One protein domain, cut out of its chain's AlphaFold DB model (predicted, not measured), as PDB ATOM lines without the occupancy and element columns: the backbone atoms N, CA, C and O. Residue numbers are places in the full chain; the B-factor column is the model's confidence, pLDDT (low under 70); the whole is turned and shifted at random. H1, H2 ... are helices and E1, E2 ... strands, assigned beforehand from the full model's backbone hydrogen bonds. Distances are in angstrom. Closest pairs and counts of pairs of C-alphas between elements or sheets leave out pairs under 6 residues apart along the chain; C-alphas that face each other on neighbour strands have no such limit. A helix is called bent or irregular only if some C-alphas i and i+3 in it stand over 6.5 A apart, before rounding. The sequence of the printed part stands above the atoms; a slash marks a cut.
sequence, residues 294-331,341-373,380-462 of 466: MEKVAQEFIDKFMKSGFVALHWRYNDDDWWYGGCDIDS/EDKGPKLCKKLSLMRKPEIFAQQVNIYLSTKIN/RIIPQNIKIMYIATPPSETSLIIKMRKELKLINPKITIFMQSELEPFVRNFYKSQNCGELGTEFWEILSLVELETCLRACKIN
ATOM      1  N   MET A 294      40.519  29.781  40.176       93.31
ATOM      2  CA  MET A 294      39.506  30.846  40.141       93.31
ATOM      3  C   MET A 294      39.260  31.419  41.541       93.31
ATOM      4  O   MET A 294      39.206  32.635  41.713       93.31
ATOM      5  N   GLU A 295      39.181  30.548  42.552       92.75
ATOM      6  CA  GLU A 295      39.094  30.941  43.965       92.75
ATOM      7  C   GLU A 295      40.297  31.803  44.378       92.75
ATOM      8  O   GLU A 295      40.125  32.842  45.017       92.75
ATOM      9  N   LYS A 296      41.506  31.407  43.962       94.31
ATOM     10  CA  LYS A 296      42.758  32.108  44.264       94.31
ATOM     11  C   LYS A 296      42.810  33.500  43.640       94.31
ATOM     12  O   LYS A 296      43.072  34.461  44.355       94.31
ATOM     13  N   VAL A 297      42.535  33.637  42.339       96.19
ATOM     14  CA  VAL A 297      42.592  34.960  41.691       96.19
ATOM     15  C   VAL A 297      41.510  35.906  42.227       96.19
ATOM     16  O   VAL A 297      41.781  37.090  42.410       96.19
ATOM     17  N   ALA A 298      40.314  35.397  42.550       95.94
ATOM     18  CA  ALA A 298      39.274  36.194  43.200       95.94
ATOM     19  C   ALA A 298      39.714  36.654  44.600       95.94
ATOM     20  O   ALA A 298      39.553  37.825  44.939       95.94
ATOM     21  N   GLN A 299      40.312  35.759  45.394       95.12
ATOM     22  CA  GLN A 299      40.812  36.103  46.723       95.12
ATOM     23  C   GLN A 299      41.939  37.139  46.661       95.12
ATOM     24  O   GLN A 299      41.859  38.150  47.349       95.12
ATOM     25  N   GLU A 300      42.934  36.964  45.788       96.12
ATOM     26  CA  GLU A 300      44.026  37.937  45.648       96.12
ATOM     27  C   GLU A 300      43.526  39.306  45.149       96.12
ATOM     28  O   GLU A 300      44.051  40.350  45.548       96.12
ATOM     29  N   PHE A 301      42.488  39.328  44.305       96.81
ATOM     30  CA  PHE A 301      41.822  40.569  43.907       96.81
ATOM     31  C   PHE A 301      41.148  41.250  45.108       96.81
ATOM     32  O   PHE A 301      41.346  42.449  45.331       96.81
ATOM     33  N   ILE A 302      40.395  40.491  45.909       95.31
ATOM     34  CA  ILE A 302      39.753  40.981  47.136       95.31
ATOM     35  C   ILE A 302      40.800  41.519  48.107       95.31
ATOM     36  O   ILE A 302      40.670  42.662  48.543       95.31
ATOM     37  N   ASP A 303      41.869  40.779  48.383       94.31
ATOM     38  CA  ASP A 303      42.920  41.190  49.319       94.31
ATOM     39  C   ASP A 303      43.608  42.483  48.872       94.31
ATOM     40  O   ASP A 303      43.870  43.381  49.679       94.31
ATOM     41  N   LYS A 304      43.852  42.619  47.564       95.19
ATOM     42  CA  LYS A 304      44.510  43.796  46.996       95.19
ATOM     43  C   LYS A 304      43.636  45.046  47.034       95.19
ATOM     44  O   LYS A 304      44.131  46.123  47.374       95.19
ATOM     45  N   PHE A 305      42.371  44.934  46.633       94.50
ATOM     46  CA  PHE A 305      41.521  46.103  46.380       94.50
ATOM     47  C   PHE A 305      40.514  46.380  47.495       94.50
ATOM     48  O   PHE A 305      40.198  47.540  47.763       94.50
ATOM     49  N   MET A 306      40.031  45.339  48.165       92.00
ATOM     50  CA  MET A 306      38.916  45.417  49.110       92.00
ATOM     51  C   MET A 306      39.353  45.139  50.553       92.00
ATOM     52  O   MET A 306      38.786  45.727  51.472       92.00
ATOM     53  N   LYS A 307      40.407  44.331  50.748       81.00
ATOM     54  CA  LYS A 307      41.002  43.870  52.018       81.00
ATOM     55  C   LYS A 307      40.059  43.033  52.889       81.00
ATOM     56  O   LYS A 307      40.402  41.917  53.240       81.00
ATOM     57  N   SER A 308      38.884  43.560  53.230       72.25
ATOM     58  CA  SER A 308      37.816  42.876  53.973       72.25
ATOM     59  C   SER A 308      36.583  43.784  54.069       72.25
ATOM     60  O   SER A 308      36.729  44.988  54.274       72.25
ATOM     61  N   GLY A 309      35.378  43.214  54.008       81.06
ATOM     62  CA  GLY A 309      34.117  43.927  54.240       81.06
ATOM     63  C   GLY A 309      33.661  44.743  53.033       81.06
ATOM     64  O   GLY A 309      33.896  45.950  52.947       81.06
ATOM     65  N   PHE A 310      32.980  44.082  52.102       90.00
ATOM     66  CA  PHE A 310      32.387  44.705  50.922       90.00
ATOM     67  C   PHE A 310      31.036  44.063  50.612       90.00
ATOM     68  O   PHE A 310      30.752  42.958  51.066       90.00
ATOM     69  N   VAL A 311      30.218  44.749  49.819       90.56
ATOM     70  CA  VAL A 311      29.033  44.142  49.199       90.56
ATOM     71  C   VAL A 311      29.250  43.989  47.709       90.56
ATOM     72  O   VAL A 311      29.981  44.769  47.100       90.56
ATOM     73  N   ALA A 312      28.600  43.000  47.112       92.25
ATOM     74  CA  ALA A 312      28.650  42.791  45.678       92.25
ATOM     75  C   ALA A 312      27.264  42.936  45.050       92.25
ATOM     76  O   ALA A 312      26.257  42.567  45.652       92.25
ATOM     77  N   LEU A 313      27.229  43.455  43.827       91.31
ATOM     78  CA  LEU A 313      26.065  43.450  42.951       91.31
ATOM     79  C   LEU A 313      26.427  42.704  41.671       91.31
ATOM     80  O   LEU A 313      27.379  43.073  40.986       91.31
ATOM     81  N   HIS A 314      25.638  41.692  41.329       90.00
ATOM     82  CA  HIS A 314      25.704  41.037  40.030       90.00
ATOM     83  C   HIS A 314      24.623  41.637  39.123       90.00
ATOM     84  O   HIS A 314      23.440  41.328  39.253       90.00
ATOM     85  N   TRP A 315      25.015  42.560  38.245       89.44
ATOM     86  CA  TRP A 315      24.120  43.213  37.291       89.44
ATOM     87  C   TRP A 315      24.079  42.408  35.991       89.44
ATOM     88  O   TRP A 315      25.100  42.278  35.329       89.44
ATOM     89  N   ARG A 316      22.914  41.863  35.614       79.44
ATOM     90  CA  ARG A 316      22.734  41.011  34.413       79.44
ATOM     91  C   ARG A 316      21.526  41.391  33.553       79.44
ATOM     92  O   ARG A 316      21.064  40.611  32.733       79.44
ATOM     93  N   TYR A 317      21.013  42.603  33.722       77.94
ATOM     94  CA  TYR A 317      19.813  43.066  33.029       77.94
ATOM     95  C   TYR A 317      20.133  43.694  31.666       77.94
ATOM     96  O   TYR A 317      19.591  44.744  31.350       77.94
ATOM     97  N   ASN A 318      21.040  43.119  30.870       78.94
ATOM     98  CA  ASN A 318      21.336  43.632  29.527       78.94
ATOM     99  C   ASN A 318      20.232  43.283  28.522       78.94
ATOM    100  O   ASN A 318      19.555  42.263  28.670       78.94
ATOM    101  N   ASP A 319      20.072  44.143  27.512       74.69
ATOM    102  CA  ASP A 319      18.974  44.064  26.537       74.69
ATOM    103  C   ASP A 319      18.945  42.708  25.799       74.69
ATOM    104  O   ASP A 319      17.895  42.082  25.686       74.69
ATOM    105  N   ASP A 320      20.116  42.194  25.413       71.06
ATOM    106  CA  ASP A 320      20.249  40.978  24.593       71.06
ATOM    107  C   ASP A 320      20.215  39.641  25.369       71.06
ATOM    108  O   ASP A 320      20.417  38.584  24.778       71.06
ATOM    109  N   ASP A 321      20.012  39.648  26.692       71.06
ATOM    110  CA  ASP A 321      20.006  38.419  27.511       71.06
ATOM    111  C   ASP A 321      18.761  38.346  28.403       71.06
ATOM    112  O   ASP A 321      17.681  37.944  27.958       71.06
ATOM    113  N   TRP A 322      18.876  38.777  29.662       72.12
ATOM    114  CA  TRP A 322      17.771  38.678  30.608       72.12
ATOM    115  C   TRP A 322      16.584  39.540  30.186       72.12
ATOM    116  O   TRP A 322      15.439  39.122  30.342       72.12
ATOM    117  N   TRP A 323      16.834  40.736  29.643       71.31
ATOM    118  CA  TRP A 323      15.753  41.620  29.215       71.31
ATOM    119  C   TRP A 323      14.931  40.985  28.093       71.31
ATOM    120  O   TRP A 323      13.706  40.966  28.198       71.31
ATOM    121  N   TYR A 324      15.589  40.385  27.095       65.25
ATOM    122  CA  TYR A 324      14.926  39.650  26.018       65.25
ATOM    123  C   TYR A 324      14.021  38.522  26.547       65.25
ATOM    124  O   TYR A 324      12.888  38.365  26.110       65.25
ATOM    125  N   GLY A 325      14.484  37.748  27.533       63.56
ATOM    126  CA  GLY A 325      13.700  36.636  28.089       63.56
ATOM    127  C   GLY A 325      12.632  37.031  29.119       63.56
ATOM    128  O   GLY A 325      11.610  36.353  29.235       63.56
ATOM    129  N   GLY A 326      12.880  38.085  29.901       63.94
ATOM    130  CA  GLY A 326      12.077  38.461  31.070       63.94
ATOM    131  C   GLY A 326      11.174  39.680  30.876       63.94
ATOM    132  O   GLY A 326      10.166  39.811  31.574       63.94
ATOM    133  N   CYS A 327      11.512  40.565  29.937       67.56
ATOM    134  CA  CYS A 327      10.793  41.816  29.681       67.56
ATOM    135  C   CYS A 327      10.330  41.978  28.233       67.56
ATOM    136  O   CYS A 327       9.308  42.629  28.008       67.56
ATOM    137  N   ASP A 328      11.033  41.373  27.279       61.75
ATOM    138  CA  ASP A 328      10.703  41.399  25.858       61.75
ATOM    139  C   ASP A 328       9.749  40.238  25.531       61.75
ATOM    140  O   ASP A 328      10.115  39.167  25.049       61.75
ATOM    141  N   ILE A 329       8.465  40.415  25.853       51.72
ATOM    142  CA  ILE A 329       7.415  39.475  25.433       51.72
ATOM    143  C   ILE A 329       7.082  39.747  23.960       51.72
ATOM    144  O   ILE A 329       5.981  40.179  23.622       51.72
ATOM    145  N   ASP A 330       8.024  39.440  23.073       44.09
ATOM    146  CA  ASP A 330       7.826  39.431  21.618       44.09
ATOM    147  C   ASP A 330       7.189  38.103  21.128       44.09
ATOM    148  O   ASP A 330       7.059  37.840  19.936       44.09
ATOM    149  N   SER A 331       6.717  37.244  22.048       41.78
ATOM    150  CA  SER A 331       6.074  35.946  21.753       41.78
ATOM    151  C   SER A 331       4.533  35.958  21.765       41.78
ATOM    152  O   SER A 331       3.895  34.915  21.906       41.78
ATOM    153  N   GLU A 341       2.065  51.557  28.965       49.62
ATOM    154  CA  GLU A 341       2.151  52.172  30.281       49.62
ATOM    155  C   GLU A 341       1.624  51.287  31.419       49.62
ATOM    156  O   GLU A 341       2.104  51.454  32.541       49.62
ATOM    157  N   ASP A 342       0.776  50.268  31.182       50.25
ATOM    158  CA  ASP A 342       0.107  49.553  32.291       50.25
ATOM    159  C   ASP A 342       0.331  48.035  32.430       50.25
ATOM    160  O   ASP A 342       0.136  47.516  33.529       50.25
ATOM    161  N   LYS A 343       0.832  47.312  31.416       46.78
ATOM    162  CA  LYS A 343       0.812  45.824  31.434       46.78
ATOM    163  C   LYS A 343       2.155  45.083  31.519       46.78
ATOM    164  O   LYS A 343       2.143  43.867  31.679       46.78
ATOM    165  N   GLY A 344       3.302  45.762  31.447       55.34
ATOM    166  CA  GLY A 344       4.605  45.101  31.636       55.34
ATOM    167  C   GLY A 344       4.798  44.587  33.076       55.34
ATOM    168  O   GLY A 344       4.270  45.217  34.003       55.34
ATOM    169  N   PRO A 345       5.566  43.497  33.304       67.06
ATOM    170  CA  PRO A 345       5.902  43.051  34.654       67.06
ATOM    171  C   PRO A 345       6.430  44.228  35.482       67.06
ATOM    172  O   PRO A 345       7.277  44.995  35.016       67.06
ATOM    173  N   LYS A 346       5.938  44.397  36.719       74.50
ATOM    174  CA  LYS A 346       6.342  45.515  37.602       74.50
ATOM    175  C   LYS A 346       7.868  45.629  37.726       74.50
ATOM    176  O   LYS A 346       8.389  46.734  37.851       74.50
ATOM    177  N   LEU A 347       8.569  44.496  37.665       74.75
ATOM    178  CA  LEU A 347      10.027  44.417  37.660       74.75
ATOM    179  C   LEU A 347      10.648  45.120  36.441       74.75
ATOM    180  O   LEU A 347      11.530  45.951  36.618       74.75
ATOM    181  N   CYS A 348      10.137  44.889  35.230       78.44
ATOM    182  CA  CYS A 348      10.630  45.523  34.003       78.44
ATOM    183  C   CYS A 348      10.501  47.048  34.039       78.44
ATOM    184  O   CYS A 348      11.419  47.761  33.644       78.44
ATOM    185  N   LYS A 349       9.396  47.567  34.596       78.62
ATOM    186  CA  LYS A 349       9.217  49.014  34.813       78.62
ATOM    187  C   LYS A 349      10.246  49.586  35.796       78.62
ATOM    188  O   LYS A 349      10.706  50.708  35.628       78.62
ATOM    189  N   LYS A 350      10.614  48.832  36.834       79.88
ATOM    190  CA  LYS A 350      11.650  49.252  37.793       79.88
ATOM    191  C   LYS A 350      13.037  49.227  37.147       79.88
ATOM    192  O   LYS A 350      13.791  50.185  37.289       79.88
ATOM    193  N   LEU A 351      13.344  48.179  36.388       81.50
ATOM    194  CA  LEU A 351      14.620  48.036  35.690       81.50
ATOM    195  C   LEU A 351      14.798  49.086  34.581       81.50
ATOM    196  O   LEU A 351      15.891  49.630  34.443       81.50
ATOM    197  N   SER A 352      13.734  49.455  33.856       82.94
ATOM    198  CA  SER A 352      13.804  50.540  32.864       82.94
ATOM    199  C   SER A 352      14.156  51.884  33.504       82.94
ATOM    200  O   SER A 352      14.924  52.655  32.934       82.94
ATOM    201  N   LEU A 353      13.672  52.158  34.721       85.19
ATOM    202  CA  LEU A 353      14.072  53.350  35.475       85.19
ATOM    203  C   LEU A 353      15.548  53.300  35.885       85.19
ATOM    204  O   LEU A 353      16.224  54.325  35.832       85.19
ATOM    205  N   MET A 354      16.070  52.120  36.230       87.00
ATOM    206  CA  MET A 354      17.489  51.925  36.565       87.00
ATOM    207  C   MET A 354      18.433  52.063  35.358       87.00
ATOM    208  O   MET A 354      19.645  52.153  35.543       87.00
ATOM    209  N   ARG A 355      17.917  52.183  34.124       89.00
ATOM    210  CA  ARG A 355      18.720  52.607  32.960       89.00
ATOM    211  C   ARG A 355      19.193  54.059  33.062       89.00
ATOM    212  O   ARG A 355      20.127  54.444  32.360       89.00
ATOM    213  N   LYS A 356      18.567  54.870  33.922       93.94
ATOM    214  CA  LYS A 356      19.002  56.236  34.229       93.94
ATOM    215  C   LYS A 356      20.063  56.204  35.338       93.94
ATOM    216  O   LYS A 356      19.723  55.822  36.464       93.94
ATOM    217  N   PRO A 357      21.329  56.580  35.062       96.69
ATOM    218  CA  PRO A 357      22.427  56.462  36.025       96.69
ATOM    219  C   PRO A 357      22.160  57.128  37.379       96.69
ATOM    220  O   PRO A 357      22.549  56.586  38.412       96.69
ATOM    221  N   GLU A 358      21.475  58.270  37.382       97.00
ATOM    222  CA  GLU A 358      21.123  59.040  38.572       97.00
ATOM    223  C   GLU A 358      20.108  58.309  39.458       97.00
ATOM    224  O   GLU A 358      20.275  58.255  40.677       97.00
ATOM    225  N   ILE A 359      19.100  57.673  38.852       94.38
ATOM    226  CA  ILE A 359      18.106  56.877  39.582       94.38
ATOM    227  C   ILE A 359      18.774  55.622  40.130       94.38
ATOM    228  O   ILE A 359      18.594  55.287  41.300       94.38
ATOM    229  N   PHE A 360      19.582  54.947  39.313       94.88
ATOM    230  CA  PHE A 360      20.298  53.751  39.743       94.88
ATOM    231  C   PHE A 360      21.221  54.064  40.933       94.88
ATOM    232  O   PHE A 360      21.144  53.399  41.967       94.88
ATOM    233  N   ALA A 361      22.015  55.132  40.852       95.69
ATOM    234  CA  ALA A 361      22.880  55.559  41.949       95.69
ATOM    235  C   ALA A 361      22.091  55.870  43.229       95.69
ATOM    236  O   ALA A 361      22.506  55.468  44.315       95.69
ATOM    237  N   GLN A 362      20.934  56.531  43.123       93.94
ATOM    238  CA  GLN A 362      20.062  56.779  44.274       93.94
ATOM    239  C   GLN A 362      19.565  55.479  44.912       93.94
ATOM    240  O   GLN A 362      19.642  55.351  46.130       93.94
ATOM    241  N   GLN A 363      19.113  54.503  44.118       90.38
ATOM    242  CA  GLN A 363      18.642  53.213  44.639       90.38
ATOM    243  C   GLN A 363      19.764  52.423  45.320       90.38
ATOM    244  O   GLN A 363      19.576  51.907  46.421       90.38
ATOM    245  N   VAL A 364      20.956  52.393  44.718       90.50
ATOM    246  CA  VAL A 364      22.138  51.784  45.342       90.50
ATOM    247  C   VAL A 364      22.485  52.506  46.643       90.50
ATOM    248  O   VAL A 364      22.716  51.855  47.656       90.50
ATOM    249  N   ASN A 365      22.477  53.842  46.666       90.75
ATOM    250  CA  ASN A 365      22.755  54.589  47.888       90.75
ATOM    251  C   ASN A 365      21.715  54.319  48.980       90.75
ATOM    252  O   ASN A 365      22.096  54.167  50.138       90.75
ATOM    253  N   ILE A 366      20.426  54.249  48.633       86.88
ATOM    254  CA  ILE A 366      19.366  53.878  49.578       86.88
ATOM    255  C   ILE A 366      19.686  52.503  50.157       86.88
ATOM    256  O   ILE A 366      19.793  52.390  51.373       86.88
ATOM    257  N   TYR A 367      19.947  51.494  49.325       84.31
ATOM    258  CA  TYR A 367      20.305  50.155  49.801       84.31
ATOM    259  C   TYR A 367      21.522  50.164  50.749       84.31
ATOM    260  O   TYR A 367      21.468  49.588  51.830       84.31
ATOM    261  N   LEU A 368      22.592  50.882  50.392       83.62
ATOM    262  CA  LEU A 368      23.831  50.957  51.180       83.62
ATOM    263  C   LEU A 368      23.715  51.785  52.472       83.62
ATOM    264  O   LEU A 368      24.527  51.617  53.382       83.62
ATOM    265  N   SER A 369      22.770  52.726  52.534       78.25
ATOM    266  CA  SER A 369      22.597  53.651  53.667       78.25
ATOM    267  C   SER A 369      21.425  53.293  54.574       78.25
ATOM    268  O   SER A 369      21.380  53.750  55.720       78.25
ATOM    269  N   THR A 370      20.493  52.469  54.092       72.06
ATOM    270  CA  THR A 370      19.364  52.007  54.892       72.06
ATOM    271  C   THR A 370      19.912  51.150  56.020       72.06
ATOM    272  O   THR A 370      20.483  50.083  55.803       72.06
ATOM    273  N   LYS A 371      19.722  51.618  57.258       59.31
ATOM    274  CA  LYS A 371      19.838  50.761  58.434       59.31
ATOM    275  C   LYS A 371      18.702  49.762  58.348       59.31
ATOM    276  O   LYS A 371      17.591  50.043  58.795       59.31
ATOM    277  N   ILE A 372      18.958  48.627  57.717       55.53
ATOM    278  CA  ILE A 372      18.016  47.526  57.747       55.53
ATOM    279  C   ILE A 372      18.059  47.005  59.184       55.53
ATOM    280  O   ILE A 372      18.896  46.194  59.556       55.53
ATOM    281  N   ASN A 373      17.147  47.528  60.008       42.94
ATOM    282  CA  ASN A 373      16.713  46.908  61.256       42.94
ATOM    283  C   ASN A 373      15.892  45.655  60.900       42.94
ATOM    284  O   ASN A 373      14.763  45.509  61.370       42.94
ATOM    285  N   ARG A 380      19.942  37.115  58.414       48.12
ATOM    286  CA  ARG A 380      20.612  38.008  57.454       48.12
ATOM    287  C   ARG A 380      21.137  39.277  58.132       48.12
ATOM    288  O   ARG A 380      20.386  40.220  58.377       48.12
ATOM    289  N   ILE A 381      22.442  39.329  58.387       54.31
ATOM    290  CA  ILE A 381      23.137  40.539  58.850       54.31
ATOM    291  C   ILE A 381      23.580  41.348  57.629       54.31
ATOM    292  O   ILE A 381      24.449  40.918  56.872       54.31
ATOM    293  N   ILE A 382      23.015  42.542  57.435       59.19
ATOM    294  CA  ILE A 382      23.537  43.493  56.444       59.19
ATOM    295  C   ILE A 382      24.606  44.346  57.132       59.19
ATOM    296  O   ILE A 382      24.300  44.993  58.141       59.19
ATOM    297  N   PRO A 383      25.855  44.367  56.625       60.69
ATOM    298  CA  PRO A 383      26.927  45.106  57.272       60.69
ATOM    299  C   PRO A 383      26.564  46.589  57.373       60.69
ATOM    300  O   PRO A 383      26.202  47.227  56.383       60.69
ATOM    301  N   GLN A 384      26.691  47.171  58.564       67.38
ATOM    302  CA  GLN A 384      26.613  48.622  58.707       67.38
ATOM    303  C   GLN A 384      27.923  49.260  58.226       67.38
ATOM    304  O   GLN A 384      29.000  48.687  58.372       67.38
ATOM    305  N   ASN A 385      27.850  50.486  57.697       72.19
ATOM    306  CA  ASN A 385      29.012  51.259  57.229       72.19
ATOM    307  C   ASN A 385      29.784  50.627  56.055       72.19
ATOM    308  O   ASN A 385      31.016  50.671  56.032       72.19
ATOM    309  N   ILE A 386      29.078  50.088  55.059       82.62
ATOM    310  CA  ILE A 386      29.693  49.583  53.825       82.62
ATOM    311  C   ILE A 386      30.463  50.716  53.125       82.62
ATOM    312  O   ILE A 386      29.893  51.738  52.741       82.62
ATOM    313  N   LYS A 387      31.779  50.536  52.963       89.12
ATOM    314  CA  LYS A 387      32.677  51.493  52.281       89.12
ATOM    315  C   LYS A 387      33.110  51.026  50.899       89.12
ATOM    316  O   LYS A 387      33.636  51.825  50.126       89.12
ATOM    317  N   ILE A 388      32.904  49.750  50.597       92.69
ATOM    318  CA  ILE A 388      33.386  49.116  49.377       92.69
ATOM    319  C   ILE A 388      32.244  48.321  48.756       92.69
ATOM    320  O   ILE A 388      31.575  47.541  49.436       92.69
ATOM    321  N   MET A 389      32.032  48.537  47.465       93.38
ATOM    322  CA  MET A 389      31.097  47.783  46.645       93.38
ATOM    323  C   MET A 389      31.835  47.235  45.427       93.38
ATOM    324  O   MET A 389      32.615  47.952  44.800       93.38
ATOM    325  N   TYR A 390      31.577  45.983  45.081       95.62
ATOM    326  CA  TYR A 390      31.987  45.400  43.811       95.62
ATOM    327  C   TYR A 390      30.765  45.229  42.903       95.62
ATOM    328  O   TYR A 390      29.701  44.827  43.370       95.62
ATOM    329  N   ILE A 391      30.888  45.557  41.619       95.12
ATOM    330  CA  ILE A 391      29.814  45.376  40.636       95.12
ATOM    331  C   ILE A 391      30.329  44.517  39.488       95.12
ATOM    332  O   ILE A 391      31.128  44.982  38.672       95.12
ATOM    333  N   ALA A 392      29.835  43.285  39.433       93.56
ATOM    334  CA  ALA A 392      29.971  42.401  38.285       93.56
ATOM    335  C   ALA A 392      28.918  42.792  37.245       93.56
ATOM    336  O   ALA A 392      27.741  42.943  37.585       93.56
ATOM    337  N   THR A 393      29.328  42.997  35.998       90.75
ATOM    338  CA  THR A 393      28.447  43.505  34.940       90.75
ATOM    339  C   THR A 393      28.887  42.957  33.591       90.75
ATOM    340  O   THR A 393      30.086  42.915  33.335       90.75
ATOM    341  N   PRO A 394      27.967  42.589  32.683       85.94
ATOM    342  CA  PRO A 394      28.356  42.195  31.341       85.94
ATOM    343  C   PRO A 394      29.015  43.375  30.606       85.94
ATOM    344  O   PRO A 394      28.684  44.538  30.885       85.94
ATOM    345  N   PRO A 395      29.894  43.103  29.619       85.12
ATOM    346  CA  PRO A 395      30.602  44.147  28.879       85.12
ATOM    347  C   PRO A 395      29.681  45.216  28.274       85.12
ATOM    348  O   PRO A 395      30.005  46.404  28.344       85.12
ATOM    349  N   SER A 396      28.511  44.816  27.765       85.81
ATOM    350  CA  SER A 396      27.487  45.698  27.179       85.81
ATOM    351  C   SER A 396      26.939  46.750  28.155       85.81
ATOM    352  O   SER A 396      26.567  47.845  27.740       85.81
ATOM    353  N   GLU A 397      26.970  46.478  29.459       89.44
ATOM    354  CA  GLU A 397      26.424  47.348  30.511       89.44
ATOM    355  C   GLU A 397      27.488  48.231  31.181       89.44
ATOM    356  O   GLU A 397      27.171  49.117  31.978       89.44
ATOM    357  N   THR A 398      28.766  48.060  30.825       89.94
ATOM    358  CA  THR A 398      29.896  48.782  31.438       89.94
ATOM    359  C   THR A 398      29.702  50.302  31.418       89.94
ATOM    360  O   THR A 398      30.003  50.990  32.395       89.94
ATOM    361  N   SER A 399      29.157  50.849  30.326       93.19
ATOM    362  CA  SER A 399      28.906  52.292  30.185       93.19
ATOM    363  C   SER A 399      27.881  52.813  31.198       93.19
ATOM    364  O   SER A 399      28.088  53.876  31.793       93.19
ATOM    365  N   LEU A 400      26.802  52.057  31.438       93.50
ATOM    366  CA  LEU A 400      25.788  52.391  32.439       93.50
ATOM    367  C   LEU A 400      26.410  52.396  33.837       93.50
ATOM    368  O   LEU A 400      26.288  53.387  34.559       93.50
ATOM    369  N   ILE A 401      27.146  51.338  34.185       94.75
ATOM    370  CA  ILE A 401      27.757  51.191  35.512       94.75
ATOM    371  C   ILE A 401      28.831  52.258  35.768       94.75
ATOM    372  O   ILE A 401      28.880  52.820  36.862       94.75
ATOM    373  N   ILE A 402      29.637  52.636  34.766       95.38
ATOM    374  CA  ILE A 402      30.606  53.742  34.898       95.38
ATOM    375  C   ILE A 402      29.897  55.065  35.201       95.38
ATOM    376  O   ILE A 402      30.374  55.832  36.044       95.38
ATOM    377  N   LYS A 403      28.788  55.364  34.514       97.19
ATOM    378  CA  LYS A 403      28.013  56.590  34.757       97.19
ATOM    379  C   LYS A 403      27.364  56.555  36.138       97.19
ATOM    380  O   LYS A 403      27.512  57.512  36.889       97.19
ATOM    381  N   MET A 404      26.751  55.431  36.508       96.44
ATOM    382  CA  MET A 404      26.153  55.239  37.829       96.44
ATOM    383  C   MET A 404      27.197  55.412  38.942       96.44
ATOM    384  O   MET A 404      26.951  56.139  39.900       96.44
ATOM    385  N   ARG A 405      28.409  54.859  38.784       96.38
ATOM    386  CA  ARG A 405      29.529  55.043  39.724       96.38
ATOM    387  C   ARG A 405      29.888  56.516  39.932       96.38
ATOM    388  O   ARG A 405      30.198  56.906  41.057       96.38
ATOM    389  N   LYS A 406      29.852  57.336  38.873       97.00
ATOM    390  CA  LYS A 406      30.098  58.786  38.972       97.00
ATOM    391  C   LYS A 406      28.997  59.477  39.774       97.00
ATOM    392  O   LYS A 406      29.323  60.209  40.704       97.00
ATOM    393  N   GLU A 407      27.733  59.190  39.470       97.94
ATOM    394  CA  GLU A 407      26.582  59.739  40.202       97.94
ATOM    395  C   GLU A 407      26.594  59.320  41.679       97.94
ATOM    396  O   GLU A 407      26.445  60.152  42.576       97.94
ATOM    397  N   LEU A 408      26.883  58.047  41.967       95.56
ATOM    398  CA  LEU A 408      26.959  57.556  43.340       95.56
ATOM    399  C   LEU A 408      28.087  58.237  44.121       95.56
ATOM    400  O   LEU A 408      27.920  58.517  45.304       95.56
ATOM    401  N   LYS A 409      29.215  58.563  43.476       95.56
ATOM    402  CA  LYS A 409      30.323  59.272  44.130       95.56
ATOM    403  C   LYS A 409      29.951  60.700  44.543       95.56
ATOM    404  O   LYS A 409      30.493  61.184  45.536       95.56
ATOM    405  N   LEU A 410      29.037  61.354  43.819       96.69
ATOM    406  CA  LEU A 410      28.511  62.675  44.183       96.69
ATOM    407  C   LEU A 410      27.619  62.599  45.430       96.69
ATOM    408  O   LEU A 410      27.715  63.454  46.307       96.69
ATOM    409  N   ILE A 411      26.781  61.563  45.519       96.00
ATOM    410  CA  ILE A 411      25.808  61.385  46.610       96.00
ATOM    411  C   ILE A 411      26.475  60.790  47.861       96.00
ATOM    412  O   ILE A 411      26.161  61.167  48.988       96.00
ATOM    413  N   ASN A 412      27.422  59.872  47.672       93.69
ATOM    414  CA  ASN A 412      28.120  59.160  48.734       93.69
ATOM    415  C   ASN A 412      29.632  59.135  48.458       93.69
ATOM    416  O   ASN A 412      30.177  58.138  47.986       93.69
ATOM    417  N   PRO A 413      30.369  60.210  48.785       93.94
ATOM    418  CA  PRO A 413      31.797  60.302  48.483       93.94
ATOM    419  C   PRO A 413      32.656  59.281  49.243       93.94
ATOM    420  O   PRO A 413      33.821  59.084  48.893       93.94
ATOM    421  N   LYS A 414      32.108  58.617  50.270       91.69
ATOM    422  CA  LYS A 414      32.819  57.629  51.094       91.69
ATOM    423  C   LYS A 414      32.843  56.233  50.471       91.69
ATOM    424  O   LYS A 414      33.715  55.452  50.841       91.69
ATOM    425  N   ILE A 415      31.924  55.926  49.553       92.19
ATOM    426  CA  ILE A 415      31.890  54.630  48.873       92.19
ATOM    427  C   ILE A 415      32.996  54.553  47.813       92.19
ATOM    428  O   ILE A 415      33.289  55.520  47.089       92.19
ATOM    429  N   THR A 416      33.609  53.383  47.717       94.25
ATOM    430  CA  THR A 416      34.516  53.000  46.637       94.25
ATOM    431  C   THR A 416      33.868  51.863  45.866       94.25
ATOM    432  O   THR A 416      33.471  50.866  46.466       94.25
ATOM    433  N   ILE A 417      33.744  52.022  44.547       94.81
ATOM    434  CA  ILE A 417      33.165  51.004  43.672       94.81
ATOM    435  C   ILE A 417      34.257  50.420  42.783       94.81
ATOM    436  O   ILE A 417      34.831  51.142  41.959       94.81
ATOM    437  N   PHE A 418      34.475  49.120  42.934       96.12
ATOM    438  CA  PHE A 418      35.257  48.300  42.018       96.12
ATOM    439  C   PHE A 418      34.328  47.602  41.029       96.12
ATOM    440  O   PHE A 418      33.186  47.275  41.347       96.12
ATOM    441  N   MET A 419      34.811  47.386  39.819       94.81
ATOM    442  CA  MET A 419      34.055  46.757  38.745       94.81
ATOM    443  C   MET A 419      35.001  46.039  37.778       94.81
ATOM    444  O   MET A 419      36.212  45.951  38.015       94.81
ATOM    445  N   GLN A 420      34.458  45.530  36.671       92.44
ATOM    446  CA  GLN A 420      35.221  44.820  35.645       92.44
ATOM    447  C   GLN A 420      36.479  45.585  35.183       92.44
ATOM    448  O   GLN A 420      37.498  44.960  34.909       92.44
ATOM    449  N   SER A 421      36.466  46.929  35.165       92.56
ATOM    450  CA  SER A 421      37.626  47.738  34.751       92.56
ATOM    451  C   SER A 421      38.871  47.544  35.618       92.56
ATOM    452  O   SER A 421      39.984  47.710  35.123       92.56
ATOM    453  N   GLU A 422      38.706  47.201  36.896       95.69
ATOM    454  CA  GLU A 422      39.828  46.890  37.783       95.69
ATOM    455  C   GLU A 422      40.162  45.391  37.779       95.69
ATOM    456  O   GLU A 422      41.336  45.025  37.877       95.69
ATOM    457  N   LEU A 423      39.154  44.527  37.626       96.00
ATOM    458  CA  LEU A 423      39.342  43.076  37.634       96.00
ATOM    459  C   LEU A 423      39.983  42.552  36.344       96.00
ATOM    460  O   LEU A 423      40.866  41.700  36.406       96.00
ATOM    461  N   GLU A 424      39.585  43.064  35.181       95.12
ATOM    462  CA  GLU A 424      40.078  42.602  33.882       95.12
ATOM    463  C   GLU A 424      41.617  42.631  33.784       95.12
ATOM    464  O   GLU A 424      42.227  41.572  33.574       95.12
ATOM    465  N   PRO A 425      42.298  43.782  33.987       95.88
ATOM    466  CA  PRO A 425      43.757  43.817  33.953       95.88
ATOM    467  C   PRO A 425      44.386  42.993  35.083       95.88
ATOM    468  O   PRO A 425      45.497  42.489  34.919       95.88
ATOM    469  N   PHE A 426      43.707  42.835  36.223       97.38
ATOM    470  CA  PHE A 426      44.197  42.005  37.321       97.38
ATOM    471  C   PHE A 426      44.248  40.524  36.928       97.38
ATOM    472  O   PHE A 426      45.307  39.911  37.042       97.38
ATOM    473  N   VAL A 427      43.154  39.977  36.387       96.75
ATOM    474  CA  VAL A 427      43.060  38.578  35.934       96.75
ATOM    475  C   VAL A 427      44.095  38.283  34.849       96.75
ATOM    476  O   VAL A 427      44.804  37.280  34.928       96.75
ATOM    477  N   ARG A 428      44.246  39.178  33.862       95.69
ATOM    478  CA  ARG A 428      45.260  39.018  32.803       95.69
ATOM    479  C   ARG A 428      46.675  38.950  33.376       95.69
ATOM    480  O   ARG A 428      47.446  38.072  33.002       95.69
ATOM    481  N   ASN A 429      47.010  39.858  34.292       95.50
ATOM    482  CA  ASN A 429      48.334  39.889  34.912       95.50
ATOM    483  C   ASN A 429      48.581  38.679  35.818       95.50
ATOM    484  O   ASN A 429      49.693  38.158  35.816       95.50
ATOM    485  N   PHE A 430      47.557  38.221  36.541       95.56
ATOM    486  CA  PHE A 430      47.630  37.025  37.374       95.56
ATOM    487  C   PHE A 430      47.986  35.795  36.537       95.56
ATOM    488  O   PHE A 430      48.974  35.130  36.805       95.56
ATOM    489  N   TYR A 431      47.248  35.505  35.467       94.25
ATOM    490  CA  TYR A 431      47.549  34.312  34.669       94.25
ATOM    491  C   TYR A 431      48.830  34.450  33.842       94.25
ATOM    492  O   TYR A 431      49.544  33.465  33.646       94.25
ATOM    493  N   LYS A 432      49.191  35.671  33.431       93.12
ATOM    494  CA  LYS A 432      50.495  35.936  32.814       93.12
ATOM    495  C   LYS A 432      51.653  35.619  33.768       93.12
ATOM    496  O   LYS A 432      52.654  35.076  33.311       93.12
ATOM    497  N   SER A 433      51.533  35.927  35.063       92.06
ATOM    498  CA  SER A 433      52.564  35.583  36.056       92.06
ATOM    499  C   SER A 433      52.588  34.097  36.428       92.06
ATOM    500  O   SER A 433      53.584  33.635  36.973       92.06
ATOM    501  N   GLN A 434      51.536  33.346  36.088       90.69
ATOM    502  CA  GLN A 434      51.435  31.886  36.230       90.69
ATOM    503  C   GLN A 434      51.803  31.139  34.931       90.69
ATOM    504  O   GLN A 434      51.353  30.018  34.712       90.69
ATOM    505  N   ASN A 435      52.566  31.771  34.029       89.69
ATOM    506  CA  ASN A 435      53.020  31.185  32.761       89.69
ATOM    507  C   ASN A 435      51.896  30.667  31.834       89.69
ATOM    508  O   ASN A 435      52.140  29.818  30.981       89.69
ATOM    509  N   CYS A 436      50.672  31.199  31.935       88.88
ATOM    510  CA  CYS A 436      49.553  30.785  31.076       88.88
ATOM    511  C   CYS A 436      49.538  31.410  29.676       88.88
ATOM    512  O   CYS A 436      48.639  31.118  28.893       88.88
ATOM    513  N   GLY A 437      50.505  32.271  29.348       86.25
ATOM    514  CA  GLY A 437      50.497  33.008  28.085       86.25
ATOM    515  C   GLY A 437      49.292  33.948  27.966       86.25
ATOM    516  O   GLY A 437      48.787  34.473  28.962       86.25
ATOM    517  N   GLU A 438      48.854  34.203  26.735       86.44
ATOM    518  CA  GLU A 438      47.633  34.967  26.481       86.44
ATOM    519  C   GLU A 438      46.400  34.074  26.642       86.44
ATOM    520  O   GLU A 438      46.309  33.011  26.043       86.44
ATOM    521  N   LEU A 439      45.415  34.545  27.410       87.00
ATOM    522  CA  LEU A 439      44.184  33.807  27.725       87.00
ATOM    523  C   LEU A 439      43.206  33.645  26.545       87.00
ATOM    524  O   LEU A 439      42.111  33.129  26.742       87.00
ATOM    525  N   GLY A 440      43.570  34.132  25.354       86.56
ATOM    526  CA  GLY A 440      42.844  33.887  24.112       86.56
ATOM    527  C   GLY A 440      41.337  34.139  24.190       86.56
ATOM    528  O   GLY A 440      40.879  35.193  24.646       86.56
ATOM    529  N   THR A 441      40.570  33.159  23.709       86.00
ATOM    530  CA  THR A 441      39.104  33.235  23.623       86.00
ATOM    531  C   THR A 441      38.412  32.829  24.923       86.00
ATOM    532  O   THR A 441      37.213  33.040  25.087       86.00
ATOM    533  N   GLU A 442      39.153  32.249  25.858       88.69
ATOM    534  CA  GLU A 442      38.691  31.728  27.143       88.69
ATOM    535  C   GLU A 442      38.639  32.838  28.198       88.69
ATOM    536  O   GLU A 442      38.012  32.684  29.245       88.69
ATOM    537  N   PHE A 443      39.273  33.980  27.916       91.81
ATOM    538  CA  PHE A 443      39.377  35.109  28.833       91.81
ATOM    539  C   PHE A 443      38.034  35.555  29.425       91.81
ATOM    540  O   PHE A 443      37.946  35.778  30.630       91.81
ATOM    541  N   TRP A 444      36.998  35.697  28.596       88.75
ATOM    542  CA  TRP A 444      35.693  36.192  29.042       88.75
ATOM    543  C   TRP A 444      34.991  35.215  29.980       88.75
ATOM    544  O   TRP A 444      34.349  35.639  30.941       88.75
ATOM    545  N   GLU A 445      35.190  33.919  29.758       88.12
ATOM    546  CA  GLU A 445      34.687  32.894  30.657       88.12
ATOM    547  C   GLU A 445      35.412  32.934  32.006       88.12
ATOM    548  O   GLU A 445      34.779  32.983  33.062       88.12
ATOM    549  N   ILE A 446      36.746  32.989  31.975       92.19
ATOM    550  CA  ILE A 446      37.574  33.117  33.180       92.19
ATOM    551  C   ILE A 446      37.147  34.353  33.971       92.19
ATOM    552  O   ILE A 446      36.907  34.261  35.172       92.19
ATOM    553  N   LEU A 447      37.014  35.500  33.301       93.19
ATOM    554  CA  LEU A 447      36.599  36.747  33.929       93.19
ATOM    555  C   LEU A 447      35.239  36.584  34.612       93.19
ATOM    556  O   LEU A 447      35.152  36.816  35.814       93.19
ATOM    557  N   SER A 448      34.221  36.101  33.890       90.62
ATOM    558  CA  SER A 448      32.870  35.889  34.429       90.62
ATOM    559  C   SER A 448      32.868  34.967  35.655       90.62
ATOM    560  O   SER A 448      32.146  35.217  36.619       90.62
ATOM    561  N   LEU A 449      33.674  33.903  35.660       91.56
ATOM    562  CA  LEU A 449      33.784  32.995  36.806       91.56
ATOM    563  C   LEU A 449      34.440  33.653  38.024       91.56
ATOM    564  O   LEU A 449      34.005  33.420  39.154       91.56
ATOM    565  N   VAL A 450      35.453  34.487  37.799       94.94
ATOM    566  CA  VAL A 450      36.120  35.250  38.862       94.94
ATOM    567  C   VAL A 450      35.197  36.335  39.417       94.94
ATOM    568  O   VAL A 450      35.173  36.537  40.632       94.94
ATOM    569  N   GLU A 451      34.383  36.984  38.579       93.69
ATOM    570  CA  GLU A 451      33.345  37.921  39.036       93.69
ATOM    571  C   GLU A 451      32.341  37.221  39.957       93.69
ATOM    572  O   GLU A 451      32.051  37.698  41.054       93.69
ATOM    573  N   LEU A 452      31.847  36.054  39.538       90.19
ATOM    574  CA  LEU A 452      30.894  35.256  40.307       90.19
ATOM    575  C   LEU A 452      31.467  34.780  41.645       90.19
ATOM    576  O   LEU A 452      30.760  34.779  42.654       90.19
ATOM    577  N   GLU A 453      32.736  34.377  41.668       92.81
ATOM    578  CA  GLU A 453      33.430  34.007  42.901       92.81
ATOM    579  C   GLU A 453      33.665  35.223  43.810       92.81
ATOM    580  O   GLU A 453      33.468  35.134  45.022       92.81
ATOM    581  N   THR A 454      33.993  36.382  43.236       93.69
ATOM    582  CA  THR A 454      34.117  37.645  43.979       93.69
ATOM    583  C   THR A 454      32.785  38.023  44.629       93.69
ATOM    584  O   THR A 454      32.743  38.343  45.818       93.69
ATOM    585  N   CYS A 455      31.677  37.913  43.889       91.75
ATOM    586  CA  CYS A 455      30.333  38.133  44.418       91.75
ATOM    587  C   CYS A 455      29.983  37.146  45.539       91.75
ATOM    588  O   CYS A 455      29.480  37.567  46.578       91.75
ATOM    589  N   LEU A 456      30.300  35.854  45.375       87.69
ATOM    590  CA  LEU A 456      30.060  34.841  46.409       87.69
ATOM    591  C   LEU A 456      30.804  35.169  47.716       87.69
ATOM    592  O   LEU A 456      30.265  34.971  48.805       87.69
ATOM    593  N   ARG A 457      32.036  35.680  47.628       88.56
ATOM    594  CA  ARG A 457      32.845  36.014  48.812       88.56
ATOM    595  C   ARG A 457      32.334  37.228  49.575       88.56
ATOM    596  O   ARG A 457      32.552  37.289  50.782       88.56
ATOM    597  N   ALA A 458      31.587  38.124  48.931       85.50
ATOM    598  CA  ALA A 458      30.907  39.213  49.631       85.50
ATOM    599  C   ALA A 458      29.924  38.685  50.693       85.50
ATOM    600  O   ALA A 458      29.782  39.286  51.753       85.50
ATOM    601  N   CYS A 459      29.298  37.528  50.443       68.94
ATOM    602  CA  CYS A 459      28.374  36.884  51.380       68.94
ATOM    603  C   CYS A 459      29.081  36.217  52.577       68.94
ATOM    604  O   CYS A 459      28.469  36.060  53.628       68.94
ATOM    605  N   LYS A 460      30.358  35.818  52.445       56.50
ATOM    606  CA  LYS A 460      31.094  35.067  53.486       56.50
ATOM    607  C   LYS A 460      31.658  35.936  54.611       56.50
ATOM    608  O   LYS A 460      31.797  35.450  55.729       56.50
ATOM    609  N   ILE A 461      31.947  37.210  54.349       42.91
ATOM    610  CA  ILE A 461      32.622  38.094  55.320       42.91
ATOM    611  C   ILE A 461      31.752  38.381  56.567       42.91
ATOM    612  O   ILE A 461      32.257  38.859  57.576       42.91
ATOM    613  N   ASN A 462      30.467  38.015  56.548       33.28
ATOM    614  CA  ASN A 462      29.582  38.124  57.710       33.28
ATOM    615  C   ASN A 462      29.564  36.887  58.626       33.28
ATOM    616  O   ASN A 462      28.964  36.965  59.692       33.28
TER     617      ASN A 462
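This is residues 294 to 331, 341 to 373 and 380 to 462 of the 466 residues of an uncharacterized protein of Oikopleura dioica (UniProt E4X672). A small parallel sheet of three strands, E1, E2 and E3, forms the middle layer of three, with H7 over one face and H5 over the other. H1 and H6 pack on H7 toward one end of the longest axis; H4 packs on H5, and H3 and H2 lie more loosely toward the other end. The printed part has 154 residues, with seven named helices and three named strands in the order H1 E1 H2 H3 H4 E2 H5 E3 H6 H7, and is mostly helix. It is compact, with a radius of gyration of the C-alphas of 16.9 A and spans of 56 by 42 by 29 A.

The sheet runs E1, residues 311 to 314, E2, residues 388 to 392, and E3, residues 416 to 419. E1 and E2 are parallel at 15 degrees, with N 313 and O 390 within hydrogen-bond range at 2.9 A. E2 and E3 are parallel at 18 degrees, with N 391 and O 418 at 2.9 A. H7, residues 443 to 460, is on the sheet at a height of 8.7 A, slantwise to the strands, at 37 degrees to E1 on the local plane; the closest C-alphas of E1 and H7 are those of Ala 312 and Cys 455, 5.1 A apart. H5, residues 395 to 411, is on the opposite face at a height of 9.3 A, over E2 and E3. E2, H5 and E3 make a strand-helix-strand unit, two parallel neighbour strands with a helix between, and its crossover is right-handed. H1, residues 294 to 305, touches H7 at residues 446 to 454 of H7 alone, closest at the C-alphas of Ala 298 and Thr 454, 5.4 A. H6, residues 420 to 433, touches H7 at the C-alphas of Glu 424 and Leu 447, 6.8 A, through residues 447 to 451 of H7 alone. H4, residues 357 to 369, touches H5 at a steep tilt of 63 degrees, closest at the C-alphas of Pro 357 and Met 404, 4.3 A. H3, residues 346 to 354, and H4 only just touch, only at the corner, with 3 pairs of C-alphas within 8 A, the closest those of Met 354 and Phe 360, 4.6 A. H2, residues 319 to 326, is close to H3 but not clearly touching, at the C-alphas of Gly 326 and Cys 348, 7.8 A. Every O i to N i+4 pair is within hydrogen-bond range in H1, H3 and H4, against 2 of 4 in H2, 11 of 13 in H5, 8 of 10 in H6 and 12 of 14 in H7.

H1 begins at C-alpha 294 (39.506, 30.846, 40.141), and H7, 26.0 A long, ends at C-alpha 460 (31.094, 35.067, 53.486). H5 is 25.2 A long, H6 19.7 A, H4 17.9 A and E2 13.4 A. H5 is irregular, with C-alphas 396 and 399 7.4 A apart, and H2 only just so, with C-alphas 319 and 322 6.9 A apart.

The C-alphas farthest apart, those of Asp 342 and Asn 435, are 56.0 A apart. Residues 332 to 340 and 374 to 379 are not printed, with C-alpha gaps of 18.7 A and 10.4 A across these cuts. Of the links that are printed whole, none is long. The model's confidence is under 70 at residues 324 to 331, 341 to 345, 371 to 373, 380 to 384 and 459 to 462.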